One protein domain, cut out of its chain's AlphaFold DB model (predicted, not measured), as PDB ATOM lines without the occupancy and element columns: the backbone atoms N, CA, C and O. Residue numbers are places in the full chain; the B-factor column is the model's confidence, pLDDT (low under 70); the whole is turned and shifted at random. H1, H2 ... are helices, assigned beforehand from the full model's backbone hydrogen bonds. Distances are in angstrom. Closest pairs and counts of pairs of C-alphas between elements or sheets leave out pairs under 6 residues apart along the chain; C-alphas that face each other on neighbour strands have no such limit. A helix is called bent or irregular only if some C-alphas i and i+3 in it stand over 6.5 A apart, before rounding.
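This is residues 475 to 611 of the 966 residues of an uncharacterized protein of Gymnopus luxurians FD-317 M1 (UniProt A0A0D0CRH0). What is the main picture? A short helix in the middle, H5, is packed on by three others: the long, kinked H3 stands at nearly a right angle to it, and H2 and H6 pack on it at steep tilts. H1 and H4 lie farthest from the middle and touch no helix. What is the printed part made of? It has 137 residues with six named helices, in the order H1 H2 H3 H4 H5 H6, and no named strand; the class is all helix, though the helices hold 68 residues, under half of those printed. How large is it? It is compact, with a radius of gyration of the C-alphas of 15.4 A, and the C-alphas span 46 by 36 by 25 A.

What comes first along the printed part? Residues 475 to 497 hold no named element, and their C-alphas lie 9 to 25 A from the mean of all C-alphas. H1 follows, residues 498 to 504, beginning at C-alpha 498 at (94.910, 148.128, 130.803). What are the next two helices? H2 is residues 512 to 522, 14.8 A from first to last C-alpha, and is neither bent nor irregular, but only just: C-alphas 514 and 517 are 6.4 A apart. H3, residues 529 to 549, runs 31.0 A from C-alpha 529 at (98.602, 147.305, 125.056); it is only just irregular, with C-alphas 533 and 536 6.9 A apart, and has a kink of 27 degrees near residue 536. Where do the last three run? H4 is residues 560 to 565, H5 is residues 570 to 579 and 14.1 A long, and H6 is residues 590 to 602 and 18.4 A long. H6 ends at C-alpha 602, at (114.059, 169.469, 140.400).

Which helix is the hub? H5 is, touching H2, H3 and H6. With H3 it stands about perpendicular, at 77 degrees; residues 538 to 545 of H3 alone touch it, and the closest C-alphas, of Ile 538 and Gly 570, are 4.7 A apart. How do H2 and H6 meet H5? H2 touches it at a steep tilt of 38 degrees, opposite ways, the closest C-alphas being those of Arg 513 and Pro 571 at 4.8 A. H6 touches it with residues 596 to 600 alone, at a steep tilt of 57 degrees, opposite ways, and the closest C-alphas, of Leu 576 and Leu 596, are 6.9 A apart. Where are H1 and H4? H1 is close to H3 but not clearly touching it, with the C-alphas of Cys 498 and Leu 530 6.2 A apart, and it is only just apart from H2, at 8.2 A. H4 is close to H6 but not clearly touching it, with the C-alphas of Pro 560 and Ser 601 8.0 A apart; H4 and H5 are apart. What do the backbones show? Every O i to N i+4 pair is within hydrogen-bond range in H1, H5 and H6, against 5 of 7 in H2, 15 of 17 in H3 and 1 of 2 in H4.

How far does it reach? The two C-alphas farthest apart, those of Gly 496 and Gln 555, are 47.4 A apart. Is anything missing, or any link long? The printed part has no cut; the link from H4 to H5 is tight, the other four are short, and no link between helices is long. Where is confidence low? The mean pLDDT of the printed part is 84.0, and 16 residues are under 70: 475 to 480, 555, 560, 564 to 566, and 605 to 609.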
ATOM      1  N   SER A 475      92.142 168.026 141.705       49.34
ATOM      2  CA  SER A 475      92.265 169.436 141.408       49.34
ATOM      3  C   SER A 475      91.098 169.641 140.465       49.34
ATOM      4  O   SER A 475      91.078 169.051 139.383       49.34
ATOM      5  N   GLN A 476      90.044 170.300 140.943       49.38
ATOM      6  CA  GLN A 476      88.952 170.757 140.109       49.38
ATOM      7  C   GLN A 476      89.555 171.815 139.184       49.38
ATOM      8  O   GLN A 476      89.253 172.994 139.301       49.38
ATOM      9  N   ASP A 477      90.485 171.400 138.332       52.97
ATOM     10  CA  ASP A 477      90.850 172.108 137.143       52.97
ATOM     11  C   ASP A 477      89.802 171.647 136.139       52.97
ATOM     12  O   ASP A 477      89.870 170.527 135.634       52.97
ATOM     13  N   PRO A 478      88.766 172.465 135.885       54.28
ATOM     14  CA  PRO A 478      87.780 172.189 134.846       54.28
ATOM     15  C   PRO A 478      88.400 172.223 133.438       54.28
ATOM     16  O   PRO A 478      87.688 172.064 132.448       54.28
ATOM     17  N   TYR A 479      89.702 172.482 133.341       56.19
ATOM     18  CA  TYR A 479      90.452 172.544 132.107       56.19
ATOM     19  C   TYR A 479      90.881 171.127 131.732       56.19
ATOM     20  O   TYR A 479      91.583 170.454 132.485       56.19
ATOM     21  N   GLY A 480      90.388 170.664 130.581       63.94
ATOM     22  CA  GLY A 480      90.834 169.414 129.981       63.94
ATOM     23  C   GLY A 480      92.349 169.407 129.814       63.94
ATOM     24  O   GLY A 480      92.990 170.453 129.713       63.94
ATOM     25  N   THR A 481      92.922 168.220 129.822       73.38
ATOM     26  CA  THR A 481      94.365 168.043 129.799       73.38
ATOM     27  C   THR A 481      94.887 168.194 128.387       73.38
ATOM     28  O   THR A 481      94.326 167.665 127.437       73.38
ATOM     29  N   LEU A 482      95.924 169.019 128.230       86.62
ATOM     30  CA  LEU A 482      96.463 169.335 126.908       86.62
ATOM     31  C   LEU A 482      97.180 168.129 126.294       86.62
ATOM     32  O   LEU A 482      97.132 167.944 125.081       86.62
ATOM     33  N   ASN A 483      97.839 167.319 127.129       91.81
ATOM     34  CA  ASN A 483      98.630 166.165 126.710       91.81
ATOM     35  C   ASN A 483      98.012 164.879 127.258       91.81
ATOM     36  O   ASN A 483      98.453 164.350 128.284       91.81
ATOM     37  N   ASP A 484      96.976 164.402 126.575       90.81
ATOM     38  CA  ASP A 484      96.294 163.160 126.921       90.81
ATOM     39  C   ASP A 484      97.112 161.931 126.515       90.81
ATOM     40  O   ASP A 484      97.728 161.876 125.446       90.81
ATOM     41  N   LEU A 485      97.069 160.901 127.361       92.31
ATOM     42  CA  LEU A 485      97.551 159.578 126.985       92.31
ATOM     43  C   LEU A 485      96.484 158.871 126.140       92.31
ATOM     44  O   LEU A 485      95.320 158.830 126.541       92.31
ATOM     45  N   PRO A 486      96.851 158.263 125.001       93.62
ATOM     46  CA  PRO A 486      95.907 157.512 124.192       93.62
ATOM     47  C   PRO A 486      95.416 156.277 124.951       93.62
ATOM     48  O   PRO A 486      96.183 155.596 125.644       93.62
ATOM     49  N   GLU A 487      94.132 155.969 124.788       92.88
ATOM     50  CA  GLU A 487      93.534 154.779 125.383       92.88
ATOM     51  C   GLU A 487      94.161 153.500 124.799       92.88
ATOM     52  O   GLU A 487      94.398 153.409 123.587       92.88
ATOM     53  N   PRO A 488      94.430 152.476 125.628       92.94
ATOM     54  CA  PRO A 488      94.955 151.213 125.139       92.94
ATOM     55  C   PRO A 488      93.917 150.487 124.280       92.94
ATOM     56  O   PRO A 488      92.793 150.247 124.721       92.94
ATOM     57  N   ASP A 489      94.317 150.056 123.081       92.06
ATOM     58  CA  ASP A 489      93.455 149.261 122.205       92.06
ATOM     59  C   ASP A 489      93.052 147.954 122.903       92.06
ATOM     60  O   ASP A 489      93.889 147.076 123.162       92.06
ATOM     61  N   ALA A 490      91.749 147.819 123.171       89.50
ATOM     62  CA  ALA A 490      91.148 146.653 123.805       89.50
ATOM     63  C   ALA A 490      91.489 145.344 123.073       89.50
ATOM     64  O   ALA A 490      91.602 144.305 123.719       89.50
ATOM     65  N   SER A 491      91.720 145.388 121.755       90.25
ATOM     66  CA  SER A 491      92.095 144.216 120.956       90.25
ATOM     67  C   SER A 491      93.515 143.705 121.248       90.25
ATOM     68  O   SER A 491      93.810 142.524 121.066       90.25
ATOM     69  N   THR A 492      94.394 144.580 121.748       88.75
ATOM     70  CA  THR A 492      95.789 144.258 122.094       88.75
ATOM     71  C   THR A 492      95.987 143.966 123.583       88.75
ATOM     72  O   THR A 492      97.054 143.491 123.991       88.75
ATOM     73  N   CYS A 493      94.969 144.241 124.401       92.94
ATOM     74  CA  CYS A 493      94.971 143.998 125.835       92.94
ATOM     75  C   CYS A 493      94.594 142.544 126.132       92.94
ATOM     76  O   CYS A 493      93.446 142.142 125.976       92.94
ATOM     77  N   VAL A 494      95.555 141.753 126.615       91.75
ATOM     78  CA  VAL A 494      95.315 140.351 127.009       91.75
ATOM     79  C   VAL A 494      95.137 140.163 128.517       91.75
ATOM     80  O   VAL A 494      94.763 139.076 128.944       91.75
ATOM     81  N   CYS A 495      95.400 141.195 129.330       88.69
ATOM     82  CA  CYS A 495      95.217 141.129 130.785       88.69
ATOM     83  C   CYS A 495      93.850 141.643 131.262       88.69
ATOM     84  O   CYS A 495      93.490 141.405 132.405       88.69
ATOM     85  N   GLY A 496      93.097 142.360 130.421       88.38
ATOM     86  CA  GLY A 496      91.814 142.973 130.793       88.38
ATOM     87  C   GLY A 496      91.918 144.208 131.702       88.38
ATOM     88  O   GLY A 496      90.934 144.918 131.867       88.38
ATOM     89  N   GLU A 497      93.099 144.513 132.244       86.81
ATOM     90  CA  GLU A 497      93.300 145.585 133.230       86.81
ATOM     91  C   GLU A 497      93.765 146.912 132.612       86.81
ATOM     92  O   GLU A 497      93.618 147.957 133.237       86.81
ATOM     93  N   CYS A 498      94.297 146.922 131.382       89.38
ATOM     94  CA  CYS A 498      94.910 148.128 130.803       89.38
ATOM     95  C   CYS A 498      93.949 149.321 130.690       89.38
ATOM     96  O   CYS A 498      94.345 150.445 130.982       89.38
ATOM     97  N   ALA A 499      92.693 149.091 130.295       87.12
ATOM     98  CA  ALA A 499      91.691 150.156 130.212       87.12
ATOM     99  C   ALA A 499      91.341 150.712 131.602       87.12
ATOM    100  O   ALA A 499      91.215 151.922 131.772       87.12
ATOM    101  N   LEU A 500      91.258 149.832 132.607       81.88
ATOM    102  CA  LEU A 500      91.016 150.224 133.992       81.88
ATOM    103  C   LEU A 500      92.178 151.069 134.527       81.88
ATOM    104  O   LEU A 500      91.939 152.154 135.046       81.88
ATOM    105  N   ILE A 501      93.420 150.621 134.323       84.25
ATOM    106  CA  ILE A 501      94.630 151.371 134.685       84.25
ATOM    107  C   ILE A 501      94.609 152.764 134.046       84.25
ATOM    108  O   ILE A 501      94.835 153.752 134.735       84.25
ATOM    109  N   CYS A 502      94.291 152.859 132.751       85.94
ATOM    110  CA  CYS A 502      94.225 154.142 132.048       85.94
ATOM    111  C   CYS A 502      93.151 155.066 132.644       85.94
ATOM    112  O   CYS A 502      93.411 156.243 132.855       85.94
ATOM    113  N   SER A 503      91.974 154.526 132.980       81.81
ATOM    114  CA  SER A 503      90.880 155.295 133.593       81.81
ATOM    115  C   SER A 503      91.151 155.749 135.033       81.81
ATOM    116  O   SER A 503      90.481 156.652 135.526       81.81
ATOM    117  N   GLN A 504      92.106 155.110 135.717       79.06
ATOM    118  CA  GLN A 504      92.513 155.444 137.084       79.06
ATOM    119  C   GLN A 504      93.627 156.493 137.136       79.06
ATOM    120  O   GLN A 504      93.872 157.063 138.201       79.06
ATOM    121  N   LEU A 505      94.308 156.756 136.016       80.19
ATOM    122  CA  LEU A 505      95.307 157.812 135.966       80.19
ATOM    123  C   LEU A 505      94.639 159.184 136.125       80.19
ATOM    124  O   LEU A 505      93.563 159.422 135.572       80.19
ATOM    125  N   PRO A 506      95.277 160.115 136.858       75.44
ATOM    126  CA  PRO A 506      94.807 161.488 136.887       75.44
ATOM    127  C   PRO A 506      94.824 162.068 135.473       75.44
ATOM    128  O   PRO A 506      95.821 161.871 134.775       75.44
ATOM    129  N   PRO A 507      93.820 162.875 135.093       74.75
ATOM    130  CA  PRO A 507      93.832 163.573 133.812       74.75
ATOM    131  C   PRO A 507      95.137 164.360 133.604       74.75
ATOM    132  O   PRO A 507      95.774 164.263 132.566       74.75
ATOM    133  N   ASN A 508      95.590 165.110 134.619       73.44
ATOM    134  CA  ASN A 508      96.801 165.940 134.539       73.44
ATOM    135  C   ASN A 508      98.116 165.152 134.608       73.44
ATOM    136  O   ASN A 508      99.183 165.761 134.656       73.44
ATOM    137  N   LEU A 509      98.048 163.816 134.627       82.06
ATOM    138  CA  LEU A 509      99.199 162.923 134.728       82.06
ATOM    139  C   LEU A 509     100.082 163.209 135.957       82.06
ATOM    140  O   LEU A 509     101.273 162.898 135.963       82.06
ATOM    141  N   GLN A 510      99.519 163.775 137.031       77.50
ATOM    142  CA  GLN A 510     100.260 164.010 138.267       77.50
ATOM    143  C   GLN A 510     100.823 162.690 138.819       77.50
ATOM    144  O   GLN A 510     100.104 161.714 139.017       77.50
ATOM    145  N   SER A 511     102.119 162.672 139.134       76.25
ATOM    146  CA  SER A 511     102.879 161.478 139.531       76.25
ATOM    147  C   SER A 511     102.999 160.385 138.462       76.25
ATOM    148  O   SER A 511     103.457 159.285 138.790       76.25
ATOM    149  N   PHE A 512     102.633 160.653 137.202       86.75
ATOM    150  CA  PHE A 512     102.702 159.666 136.125       86.75
ATOM    151  C   PHE A 512     104.109 159.099 135.959       86.75
ATOM    152  O   PHE A 512     104.238 157.890 135.794       86.75
ATOM    153  N   ARG A 513     105.174 159.897 136.125       86.06
ATOM    154  CA  ARG A 513     106.558 159.393 136.020       86.06
ATOM    155  C   ARG A 513     106.874 158.245 136.986       86.06
ATOM    156  O   ARG A 513     107.566 157.302 136.619       86.06
ATOM    157  N   HIS A 514     106.351 158.307 138.213       80.50
ATOM    158  CA  HIS A 514     106.584 157.284 139.238       80.50
ATOM    159  C   HIS A 514     105.758 156.030 138.962       80.50
ATOM    160  O   HIS A 514     106.201 154.911 139.213       80.50
ATOM    161  N   GLN A 515     104.549 156.225 138.436       83.69
ATOM    162  CA  GLN A 515     103.641 155.132 138.122       83.69
ATOM    163  C   GLN A 515     104.047 154.423 136.832       83.69
ATOM    164  O   GLN A 515     103.971 153.202 136.782       83.69
ATOM    165  N   TYR A 516     104.535 155.150 135.824       89.62
ATOM    166  CA  TYR A 516     104.861 154.628 134.500       89.62
ATOM    167  C   TYR A 516     105.750 153.384 134.580       89.62
ATOM    168  O   TYR A 516     105.352 152.318 134.118       89.62
ATOM    169  N   PHE A 517     106.904 153.457 135.251       84.88
ATOM    170  CA  PHE A 517     107.806 152.304 135.339       84.88
ATOM    171  C   PHE A 517     107.178 151.122 136.087       84.88
ATOM    172  O   PHE A 517     107.334 149.978 135.660       84.88
ATOM    173  N   SER A 518     106.423 151.381 137.161       82.50
ATOM    174  CA  SER A 518     105.727 150.335 137.919       82.50
ATOM    175  C   SER A 518     104.626 149.669 137.089       82.50
ATOM    176  O   SER A 518     104.566 148.444 137.014       82.50
ATOM    177  N   LEU A 519     103.800 150.451 136.394       86.38
ATOM    178  CA  LEU A 519     102.713 149.980 135.532       86.38
ATOM    179  C   LEU A 519     103.244 149.196 134.322       86.38
ATOM    180  O   LEU A 519     102.689 148.165 133.947       86.38
ATOM    181  N   ILE A 520     104.354 149.641 133.732       87.06
ATOM    182  CA  ILE A 520     104.974 148.962 132.589       87.06
ATOM    183  C   ILE A 520     105.749 147.711 133.024       87.06
ATOM    184  O   ILE A 520     105.845 146.763 132.243       87.06
ATOM    185  N   SER A 521     106.257 147.655 134.258       82.69
ATOM    186  CA  SER A 521     106.996 146.489 134.773       82.69
ATOM    187  C   SER A 521     106.092 145.427 135.403       82.69
ATOM    188  O   SER A 521     106.402 144.242 135.322       82.69
ATOM    189  N   SER A 522     104.975 145.827 136.019       77.75
ATOM    190  CA  SER A 522     104.042 144.916 136.705       77.75
ATOM    191  C   SER A 522     103.100 144.169 135.759       77.75
ATOM    192  O   SER A 522     102.490 143.172 136.149       77.75
ATOM    193  N   ARG A 523     102.993 144.608 134.501       82.31
ATOM    194  CA  ARG A 523     102.118 143.979 133.509       82.31
ATOM    195  C   ARG A 523     102.548 142.539 133.177       82.31
ATOM    196  O   ARG A 523     103.744 142.235 133.127       82.31
ATOM    197  N   PRO A 524     101.598 141.652 132.832       82.19
ATOM    198  CA  PRO A 524     101.923 140.338 132.292       82.19
ATOM    199  C   PRO A 524     102.831 140.451 131.061       82.19
ATOM    200  O   PRO A 524     102.571 141.262 130.173       82.19
ATOM    201  N   LYS A 525     103.875 139.611 130.971       82.81
ATOM    202  CA  LYS A 525     104.893 139.660 129.892       82.81
ATOM    203  C   LYS A 525     104.314 139.599 128.469       82.81
ATOM    204  O   LYS A 525     104.971 140.009 127.520       82.81
ATOM    205  N   ASN A 526     103.104 139.067 128.309       88.69
ATOM    206  CA  ASN A 526     102.391 138.948 127.037       88.69
ATOM    207  C   ASN A 526     101.450 140.129 126.726       88.69
ATOM    208  O   ASN A 526     100.911 140.178 125.621       88.69
ATOM    209  N   CYS A 527     101.243 141.076 127.647       90.81
ATOM    210  CA  CYS A 527     100.374 142.232 127.436       90.81
ATOM    211  C   CYS A 527     101.176 143.488 127.075       90.81
ATOM    212  O   CYS A 527     101.858 144.076 127.915       90.81
ATOM    213  N   ASN A 528     101.064 143.923 125.815       91.44
ATOM    214  CA  ASN A 528     101.758 145.100 125.276       91.44
ATOM    215  C   ASN A 528     100.848 146.301 124.984       91.44
ATOM    216  O   ASN A 528     101.328 147.275 124.415       91.44
ATOM    217  N   ALA A 529      99.573 146.258 125.381       93.50
ATOM    218  CA  ALA A 529      98.602 147.305 125.056       93.50
ATOM    219  C   ALA A 529      99.008 148.693 125.577       93.50
ATOM    220  O   ALA A 529      99.048 149.638 124.797       93.50
ATOM    221  N   LEU A 530      99.386 148.803 126.859       91.56
ATOM    222  CA  LEU A 530      99.808 150.080 127.458       91.56
ATOM    223  C   LEU A 530     101.071 150.640 126.804       91.56
ATOM    224  O   LEU A 530     101.102 151.813 126.459       91.56
ATOM    225  N   VAL A 531     102.088 149.801 126.577       93.50
ATOM    226  CA  VAL A 531     103.312 150.243 125.890       93.50
ATOM    227  C   VAL A 531     102.985 150.713 124.481       93.50
ATOM    228  O   VAL A 531     103.369 151.808 124.111       93.50
ATOM    229  N   ARG A 532     102.226 149.941 123.698       93.62
ATOM    230  CA  ARG A 532     101.874 150.349 122.329       93.62
ATOM    231  C   ARG A 532     101.096 151.660 122.276       93.62
ATOM    232  O   ARG A 532     101.270 152.401 121.316       93.62
ATOM    233  N   ALA A 533     100.252 151.917 123.272       95.00
ATOM    234  CA  ALA A 533      99.497 153.154 123.362       95.00
ATOM    235  C   ALA A 533     100.388 154.331 123.787       95.00
ATOM    236  O   ALA A 533     100.444 155.336 123.091       95.00
ATOM    237  N   TRP A 534     101.109 154.215 124.902       95.50
ATOM    238  CA  TRP A 534     101.791 155.356 125.525       95.50
ATOM    239  C   TRP A 534     103.166 155.660 124.935       95.50
ATOM    240  O   TRP A 534     103.568 156.818 124.895       95.50
ATOM    241  N   GLU A 535     103.885 154.641 124.463       95.06
ATOM    242  CA  GLU A 535     105.266 154.768 123.990       95.06
ATOM    243  C   GLU A 535     105.454 155.826 122.890       95.06
ATOM    244  O   GLU A 535     106.382 156.622 123.012       95.06
ATOM    245  N   PRO A 536     104.579 155.929 121.867       96.31
ATOM    246  CA  PRO A 536     104.703 156.976 120.854       96.31
ATOM    247  C   PRO A 536     104.599 158.395 121.425       96.31
ATOM    248  O   PRO A 536     105.315 159.282 120.975       96.31
ATOM    249  N   VAL A 537     103.733 158.618 122.418       95.56
ATOM    250  CA  VAL A 537     103.559 159.940 123.047       95.56
ATOM    251  C   VAL A 537     104.747 160.276 123.942       95.56
ATOM    252  O   VAL A 537     105.193 161.420 123.972       95.56
ATOM    253  N   ILE A 538     105.297 159.277 124.633       96.00
ATOM    254  CA  ILE A 538     106.499 159.443 125.454       96.00
ATOM    255  C   ILE A 538     107.703 159.774 124.571       96.00
ATOM    256  O   ILE A 538     108.404 160.734 124.870       96.00
ATOM    257  N   LEU A 539     107.898 159.052 123.463       96.12
ATOM    258  CA  LEU A 539     108.952 159.349 122.488       96.12
ATOM    259  C   LEU A 539     108.781 160.743 121.875       96.12
ATOM    260  O   LEU A 539     109.745 161.492 121.798       96.12
ATOM    261  N   ALA A 540     107.555 161.131 121.513       96.12
ATOM    262  CA  ALA A 540     107.285 162.472 120.998       96.12
ATOM    263  C   ALA A 540     107.614 163.571 122.026       96.12
ATOM    264  O   ALA A 540     108.103 164.636 121.656       96.12
ATOM    265  N   ALA A 541     107.373 163.320 123.318       96.25
ATOM    266  CA  ALA A 541     107.753 164.241 124.385       96.25
ATOM    267  C   ALA A 541     109.277 164.341 124.562       96.25
ATOM    268  O   ALA A 541     109.779 165.436 124.819       96.25
ATOM    269  N   GLU A 542     110.002 163.230 124.400       95.50
ATOM    270  CA  GLU A 542     111.472 163.178 124.427       95.50
ATOM    271  C   GLU A 542     112.081 163.936 123.239       95.50
ATOM    272  O   GLU A 542     112.872 164.853 123.431       95.50
ATOM    273  N   GLU A 543     111.624 163.655 122.018       95.81
ATOM    274  CA  GLU A 543     112.074 164.370 120.816       95.81
ATOM    275  C   GLU A 543     111.768 165.873 120.893       95.81
ATOM    276  O   GLU A 543     112.558 166.712 120.452       95.81
ATOM    277  N   TRP A 544     110.620 166.235 121.471       96.25
ATOM    278  CA  TRP A 544     110.240 167.631 121.650       96.25
ATOM    279  C   TRP A 544     111.143 168.364 122.645       96.25
ATOM    280  O   TRP A 544     111.580 169.479 122.343       96.25
ATOM    281  N   ILE A 545     111.447 167.768 123.808       94.69
ATOM    282  CA  ILE A 545     112.361 168.406 124.764       94.69
ATOM    283  C   ILE A 545     113.772 168.505 124.178       94.69
ATOM    284  O   ILE A 545     114.373 169.569 124.288       94.69
ATOM    285  N   ASP A 546     114.249 167.487 123.457       92.38
ATOM    286  CA  ASP A 546     115.550 167.519 122.777       92.38
ATOM    287  C   ASP A 546     115.638 168.678 121.772       92.38
ATOM    288  O   ASP A 546     116.631 169.411 121.731       92.38
ATOM    289  N   GLY A 547     114.564 168.920 121.015       92.06
ATOM    290  CA  GLY A 547     114.461 170.079 120.130       92.06
ATOM    291  C   GLY A 547     114.537 171.414 120.880       92.06
ATOM    292  O   GLY A 547     115.219 172.340 120.436       92.06
ATOM    293  N   LEU A 548     113.881 171.523 122.039       90.69
ATOM    294  CA  LEU A 548     113.900 172.730 122.872       90.69
ATOM    295  C   LEU A 548     115.250 172.973 123.555       90.69
ATOM    296  O   LEU A 548     115.636 174.131 123.723       90.69
ATOM    297  N   LEU A 549     115.975 171.914 123.922       86.81
ATOM    298  CA  LEU A 549     117.292 172.003 124.560       86.81
ATOM    299  C   LEU A 549     118.340 172.670 123.666       86.81
ATOM    300  O   LEU A 549     119.279 173.258 124.186       86.81
ATOM    301  N   SER A 550     118.141 172.696 122.345       84.62
ATOM    302  CA  SER A 550     118.985 173.484 121.431       84.62
ATOM    303  C   SER A 550     118.988 174.995 121.729       84.62
ATOM    304  O   SER A 550     119.906 175.702 121.321       84.62
ATOM    305  N   ARG A 551     117.975 175.493 122.456       81.88
ATOM    306  CA  ARG A 551     117.842 176.885 122.926       81.88
ATOM    307  C   ARG A 551     118.318 177.074 124.368       81.88
ATOM    308  O   ARG A 551     118.114 178.147 124.940       81.88
ATOM    309  N   VAL A 552     118.849 176.028 124.993       81.88
ATOM    310  CA  VAL A 552     119.334 176.059 126.370       81.88
ATOM    311  C   VAL A 552     120.846 175.942 126.339       81.88
ATOM    312  O   VAL A 552     121.397 174.924 125.936       81.88
ATOM    313  N   GLU A 553     121.518 176.989 126.792       79.19
ATOM    314  CA  GLU A 553     122.962 176.968 126.955       79.19
ATOM    315  C   GLU A 553     123.295 176.567 128.387       79.19
ATOM    316  O   GLU A 553     122.997 177.279 129.352       79.19
ATOM    317  N   CYS A 554     123.876 175.380 128.519       76.94
ATOM    318  CA  CYS A 554     124.297 174.814 129.785       76.94
ATOM    319  C   CYS A 554     125.610 174.064 129.568       76.94
ATOM    320  O   CYS A 554     125.713 173.236 128.664       76.94
ATOM    321  N   GLN A 555     126.607 174.337 130.405       66.88
ATOM    322  CA  GLN A 555     127.902 173.647 130.362       66.88
ATOM    323  C   GLN A 555     127.869 172.279 131.067       66.88
ATOM    324  O   GLN A 555     128.880 171.584 131.130       66.88
ATOM    325  N   PHE A 556     126.707 171.888 131.596       71.38
ATOM    326  CA  PHE A 556     126.520 170.716 132.446       71.38
ATOM    327  C   PHE A 556     125.315 169.879 132.006       71.38
ATOM    328  O   PHE A 556     124.387 170.380 131.363       71.38
ATOM    329  N   THR A 557     125.284 168.614 132.424       77.81
ATOM    330  CA  THR A 557     124.125 167.732 132.241       77.81
ATOM    331  C   THR A 557     122.932 168.256 133.041       77.81
ATOM    332  O   THR A 557     122.928 168.208 134.265       77.81
ATOM    333  N   LEU A 558     121.904 168.762 132.354       77.25
ATOM    334  CA  LEU A 558     120.729 169.395 132.976       77.25
ATOM    335  C   LEU A 558     119.878 168.445 133.835       77.25
ATOM    336  O   LEU A 558     119.150 168.906 134.721       77.25
ATOM    337  N   PHE A 559     119.939 167.141 133.547       83.12
ATOM    338  CA  PHE A 559     119.073 166.111 134.128       83.12
ATOM    339  C   PHE A 559     119.897 164.935 134.681       83.12
ATOM    340  O   PHE A 559     119.825 163.830 134.155       83.12
ATOM    341  N   PRO A 560     120.686 165.130 135.750       68.25
ATOM    342  CA  PRO A 560     121.610 164.104 136.249       68.25
ATOM    343  C   PRO A 560     120.917 162.805 136.721       68.25
ATOM    344  O   PRO A 560     121.524 161.732 136.729       68.25
ATOM    345  N   TRP A 561     119.626 162.847 137.070       72.31
ATOM    346  CA  TRP A 561     118.850 161.656 137.439       72.31
ATOM    347  C   TRP A 561     118.590 160.671 136.308       72.31
ATOM    348  O   TRP A 561     118.322 159.499 136.591       72.31
ATOM    349  N   THR A 562     118.623 161.106 135.045       72.62
ATOM    350  CA  THR A 562     118.362 160.191 133.926       72.62
ATOM    351  C   THR A 562     119.464 159.142 133.829       72.62
ATOM    352  O   THR A 562     119.171 157.969 133.607       72.62
ATOM    353  N   GLU A 563     120.711 159.536 134.099       70.38
ATOM    354  CA  GLU A 563     121.875 158.645 134.060       70.38
ATOM    355  C   GLU A 563     121.918 157.687 135.258       70.38
ATOM    356  O   GLU A 563     122.225 156.506 135.102       70.38
ATOM    357  N   LYS A 564     121.554 158.159 136.459       66.50
ATOM    358  CA  LYS A 564     121.636 157.355 137.694       66.50
ATOM    359  C   LYS A 564     120.557 156.281 137.811       66.50
ATOM    360  O   LYS A 564     120.774 155.273 138.481       66.50
ATOM    361  N   LEU A 565     119.386 156.500 137.214       63.25
ATOM    362  CA  LEU A 565     118.214 155.641 137.419       63.25
ATOM    363  C   LEU A 565     117.817 154.821 136.183       63.25
ATOM    364  O   LEU A 565     116.833 154.088 136.273       63.25
ATOM    365  N   ASP A 566     118.541 154.945 135.062       65.69
ATOM    366  CA  ASP A 566     118.156 154.376 133.755       65.69
ATOM    367  C   ASP A 566     116.688 154.716 133.415       65.69
ATOM    368  O   ASP A 566     115.876 153.892 132.984       65.69
ATOM    369  N   ARG A 567     116.298 155.956 133.747       79.50
ATOM    370  CA  ARG A 567     114.923 156.441 133.631       79.50
ATOM    371  C   ARG A 567     114.797 157.365 132.440       79.50
ATOM    372  O   ARG A 567     115.561 158.304 132.254       79.50
ATOM    373  N   ARG A 568     113.731 157.125 131.692       88.00
ATOM    374  CA  ARG A 568     113.269 157.962 130.592       88.00
ATOM    375  C   ARG A 568     112.748 159.313 131.059       88.00
ATOM    376  O   ARG A 568     112.045 159.388 132.070       88.00
ATOM    377  N   ILE A 569     113.046 160.355 130.286       91.50
ATOM    378  CA  ILE A 569     112.640 161.733 130.582       91.50
ATOM    379  C   ILE A 569     111.207 162.023 130.114       91.50
ATOM    380  O   ILE A 569     110.510 162.821 130.740       91.50
ATOM    381  N   GLY A 570     110.707 161.319 129.091       94.81
ATOM    382  CA  GLY A 570     109.391 161.577 128.497       94.81
ATOM    383  C   GLY A 570     108.205 161.576 129.476       94.81
ATOM    384  O   GLY A 570     107.401 162.510 129.431       94.81
ATOM    385  N   PRO A 571     108.082 160.620 130.424       93.12
ATOM    386  CA  PRO A 571     107.003 160.649 131.417       93.12
ATOM    387  C   PRO A 571     107.044 161.893 132.317       93.12
ATOM    388  O   PRO A 571     105.995 162.418 132.691       93.12
ATOM    389  N   ALA A 572     108.246 162.378 132.651       91.06
ATOM    390  CA  ALA A 572     108.438 163.592 133.438       91.06
ATOM    391  C   ALA A 572     108.097 164.851 132.623       91.06
ATOM    392  O   ALA A 572     107.466 165.766 133.153       91.06
ATOM    393  N   VAL A 573     108.445 164.873 131.330       94.00
ATOM    394  CA  VAL A 573     108.078 165.954 130.399       94.00
ATOM    395  C   VAL A 573     106.562 166.066 130.268       94.00
ATOM    396  O   VAL A 573     106.039 167.165 130.400       94.00
ATOM    397  N   LEU A 574     105.845 164.953 130.074       93.25
ATOM    398  CA  LEU A 574     104.379 164.952 129.963       93.25
ATOM    399  C   LEU A 574     103.695 165.450 131.240       93.25
ATOM    400  O   LEU A 574     102.804 166.298 131.176       93.25
ATOM    401  N   GLU A 575     104.134 164.952 132.400       89.94
ATOM    402  CA  GLU A 575     103.625 165.393 133.702       89.94
ATOM    403  C   GLU A 575     103.831 166.906 133.894       89.94
ATOM    404  O   GLU A 575     102.911 167.616 134.302       89.94
ATOM    405  N   LEU A 576     105.018 167.422 133.561       90.88
ATOM    406  CA  LEU A 576     105.331 168.844 133.706       90.88
ATOM    407  C   LEU A 576     104.664 169.737 132.669       90.88
ATOM    408  O   LEU A 576     104.265 170.848 133.011       90.88
ATOM    409  N   ALA A 577     104.531 169.273 131.431       92.69
ATOM    410  CA  ALA A 577     103.844 169.998 130.373       92.69
ATOM    411  C   ALA A 577     102.368 170.200 130.741       92.69
ATOM    412  O   ALA A 577     101.881 171.327 130.695       92.69
ATOM    413  N   ASN A 578     101.692 169.156 131.237       90.38
ATOM    414  CA  ASN A 578     100.331 169.280 131.768       90.38
ATOM    415  C   ASN A 578     100.268 170.188 133.003       90.38
ATOM    416  O   ASN A 578      99.386 171.037 133.088       90.38
ATOM    417  N   ALA A 579     101.220 170.075 133.935       85.38
ATOM    418  CA  ALA A 579     101.252 170.940 135.115       85.38
ATOM    419  C   ALA A 579     101.489 172.428 134.772       85.38
ATOM    420  O   ALA A 579     101.024 173.312 135.489       85.38
ATOM    421  N   LEU A 580     102.215 172.720 133.689       87.94
ATOM    422  CA  LEU A 580     102.499 174.079 133.218       87.94
ATOM    423  C   LEU A 580     101.482 174.609 132.197       87.94
ATOM    424  O   LEU A 580     101.643 175.754 131.770       87.94
ATOM    425  N   ASP A 581     100.465 173.818 131.844       89.75
ATOM    426  CA  ASP A 581      99.488 174.113 130.787       89.75
ATOM    427  C   ASP A 581     100.166 174.389 129.430       89.75
ATOM    428  O   ASP A 581      99.983 175.417 128.777       89.75
ATOM    429  N   VAL A 582     101.038 173.463 129.031       91.94
ATOM    430  CA  VAL A 582     101.839 173.522 127.807       91.94
ATOM    431  C   VAL A 582     101.574 172.286 126.957       91.94
ATOM    432  O   VAL A 582     101.659 171.166 127.446       91.94
ATOM    433  N   LEU A 583     101.309 172.479 125.663       94.94
ATOM    434  CA  LEU A 583     101.149 171.386 124.705       94.94
ATOM    435  C   LEU A 583     102.522 170.867 124.240       94.94
ATOM    436  O   LEU A 583     103.340 171.634 123.726       94.94
ATOM    437  N   VAL A 584     102.771 169.568 124.374       95.69
ATOM    438  CA  VAL A 584     103.951 168.886 123.831       95.69
ATOM    439  C   VAL A 584     103.941 169.006 122.306       95.69
ATOM    440  O   VAL A 584     102.920 168.789 121.656       95.69
ATOM    441  N   GLY A 585     105.078 169.390 121.729       94.56
ATOM    442  CA  GLY A 585     105.206 169.720 120.308       94.56
ATOM    443  C   GLY A 585     104.966 171.198 119.978       94.56
ATOM    444  O   GLY A 585     105.219 171.603 118.846       94.56
ATOM    445  N   SER A 586     104.510 172.022 120.931       95.38
ATOM    446  CA  SER A 586     104.345 173.467 120.710       95.38
ATOM    447  C   SER A 586     105.658 174.247 120.844       95.38
ATOM    448  O   SER A 586     106.610 173.809 121.497       95.38
ATOM    449  N   GLU A 587     105.712 175.431 120.235       92.44
ATOM    450  CA  GLU A 587     106.802 176.379 120.455       92.44
ATOM    451  C   GLU A 587     106.628 177.090 121.802       92.44
ATOM    452  O   GLU A 587     105.574 177.657 122.094       92.44
ATOM    453  N   LEU A 588     107.681 177.092 122.624       90.62
ATOM    454  CA  LEU A 588     107.659 177.745 123.933       90.62
ATOM    455  C   LEU A 588     108.272 179.135 123.892       90.62
ATOM    456  O   LEU A 588     109.360 179.334 123.341       90.62
ATOM    457  N   SER A 589     107.637 180.076 124.591       87.62
ATOM    458  CA  SER A 589     108.319 181.307 124.994       87.62
ATOM    459  C   SER A 589     109.501 180.982 125.916       87.62
ATOM    460  O   SER A 589     109.456 179.999 126.657       87.62
ATOM    461  N   ASP A 590     110.535 181.827 125.943       83.44
ATOM    462  CA  ASP A 590     111.705 181.601 126.815       83.44
ATOM    463  C   ASP A 590     111.323 181.499 128.299       83.44
ATOM    464  O   ASP A 590     112.011 180.871 129.091       83.44
ATOM    465  N   GLU A 591     110.207 182.110 128.696       84.44
ATOM    466  CA  GLU A 591     109.703 182.037 130.066       84.44
ATOM    467  C   GLU A 591     109.087 180.683 130.403       84.44
ATOM    468  O   GLU A 591     109.311 180.156 131.492       84.44
ATOM    469  N   GLN A 592     108.315 180.117 129.475       88.94
ATOM    470  CA  GLN A 592     107.763 178.773 129.620       88.94
ATOM    471  C   GLN A 592     108.874 177.729 129.544       88.94
ATOM    472  O   GLN A 592     108.889 176.821 130.370       88.94
ATOM    473  N   LEU A 593     109.831 177.907 128.628       91.06
ATOM    474  CA  LEU A 593     111.012 177.056 128.532       91.06
ATOM    475  C   LEU A 593     111.827 177.098 129.831       91.06
ATOM    476  O   LEU A 593     112.106 176.052 130.405       91.06
ATOM    477  N   LEU A 594     112.121 178.292 130.357       89.50
ATOM    478  CA  LEU A 594     112.826 178.462 131.630       89.50
ATOM    479  C   LEU A 594     112.114 177.733 132.779       89.50
ATOM    480  O   LEU A 594     112.755 177.020 133.548       89.50
ATOM    481  N   ARG A 595     110.787 177.889 132.897       90.25
ATOM    482  CA  ARG A 595     109.988 177.212 133.933       90.25
ATOM    483  C   ARG A 595     110.007 175.693 133.772       90.25
ATOM    484  O   ARG A 595     110.117 174.997 134.777       90.25
ATOM    485  N   LEU A 596     109.906 175.193 132.541       92.25
ATOM    486  CA  LEU A 596     109.939 173.761 132.237       92.25
ATOM    487  C   LEU A 596     111.294 173.144 132.604       92.25
ATOM    488  O   LEU A 596     111.324 172.138 133.305       92.25
ATOM    489  N   ILE A 597     112.401 173.777 132.203       91.38
ATOM    490  CA  ILE A 597     113.760 173.293 132.486       91.38
ATOM    491  C   ILE A 597     114.052 173.305 133.988       91.38
ATOM    492  O   ILE A 597     114.475 172.288 134.527       91.38
ATOM    493  N   VAL A 598     113.735 174.402 134.689       89.25
ATOM    494  CA  VAL A 598     113.886 174.483 136.155       89.25
ATOM    495  C   VAL A 598     113.115 173.364 136.856       89.25
ATOM    496  O   VAL A 598     113.614 172.769 137.807       89.25
ATOM    497  N   MET A 599     111.908 173.050 136.381       88.69
ATOM    498  CA  MET A 599     111.105 171.974 136.957       88.69
ATOM    499  C   MET A 599     111.662 170.586 136.662       88.69
ATOM    500  O   MET A 599     111.683 169.750 137.563       88.69
ATOM    501  N   LEU A 600     112.139 170.341 135.440       89.38
ATOM    502  CA  LEU A 600     112.784 169.079 135.068       89.38
ATOM    503  C   LEU A 600     114.073 168.833 135.867       89.38
ATOM    504  O   LEU A 600     114.358 167.692 136.223       89.38
ATOM    505  N   SER A 601     114.821 169.882 136.216       85.19
ATOM    506  CA  SER A 601     116.020 169.758 137.057       85.19
ATOM    507  C   SER A 601     115.711 169.452 138.532       85.19
ATOM    508  O   SER A 601     116.595 169.011 139.254       85.19
ATOM    509  N   LEU A 602     114.471 169.650 138.994       81.94
ATOM    510  CA  LEU A 602     114.059 169.469 140.400       81.94
ATOM    511  C   LEU A 602     113.147 168.261 140.642       81.94
ATOM    512  O   LEU A 602     112.716 168.006 141.769       81.94
ATOM    513  N   ILE A 603     112.797 167.540 139.581       82.12
ATOM    514  CA  ILE A 603     111.710 166.561 139.590       82.12
ATOM    515  C   ILE A 603     112.032 165.260 140.346       82.12
ATOM    516  O   ILE A 603     111.119 164.454 140.546       82.12
ATOM    517  N   GLU A 604     113.278 165.069 140.793       70.38
ATOM    518  CA  GLU A 604     113.782 163.826 141.398       70.38
ATOM    519  C   GLU A 604     112.873 163.280 142.509       70.38
ATOM    520  O   GLU A 604     112.413 162.150 142.381       70.38
ATOM    521  N   ASP A 605     112.508 164.087 143.518       57.16
ATOM    522  CA  ASP A 605     111.879 163.552 144.741       57.16
ATOM    523  C   ASP A 605     110.739 164.393 145.343       57.16
ATOM    524  O   ASP A 605     110.216 164.082 146.420       57.16
ATOM    525  N   TYR A 606     110.280 165.455 144.672       54.59
ATOM    526  CA  TYR A 606     109.348 166.417 145.275       54.59
ATOM    527  C   TYR A 606     107.956 166.447 144.635       54.59
ATOM    528  O   TYR A 606     107.758 166.186 143.446       54.59
ATOM    529  N   SER A 607     106.967 166.793 145.468       56.25
ATOM    530  CA  SER A 607     105.705 167.348 144.980       56.25
ATOM    531  C   SER A 607     106.039 168.628 144.221       56.25
ATOM    532  O   SER A 607     106.709 169.512 144.755       56.25
ATOM    533  N   LEU A 608     105.640 168.671 142.953       61.09
ATOM    534  CA  LEU A 608     106.046 169.697 142.007       61.09
ATOM    535  C   LEU A 608     105.354 171.017 142.324       61.09
ATOM    536  O   LEU A 608     104.252 171.321 141.874       61.09
ATOM    537  N   ALA A 609     106.046 171.811 143.120       65.50
ATOM    538  CA  ALA A 609     105.772 173.210 143.298       65.50
ATOM    539  C   ALA A 609     106.021 173.967 141.995       65.50
ATOM    540  O   ALA A 609     107.170 174.241 141.662       65.50
ATOM    541  N   LEU A 610     104.972 174.334 141.263       75.69
ATOM    542  CA  LEU A 610     105.167 175.101 140.034       75.69
ATOM    543  C   LEU A 610     105.785 176.469 140.361       75.69
ATOM    544  O   LEU A 610     105.140 177.271 141.053       75.69
ATOM    545  N   PRO A 611     107.001 176.780 139.866       79.25
ATOM    546  CA  PRO A 611     107.594 178.081 140.054       79.25
ATOM    547  C   PRO A 611     106.691 179.094 139.365       79.25
ATOM    548  O   PRO A 611     106.303 178.950 138.195       79.25
TER     549      PRO A 611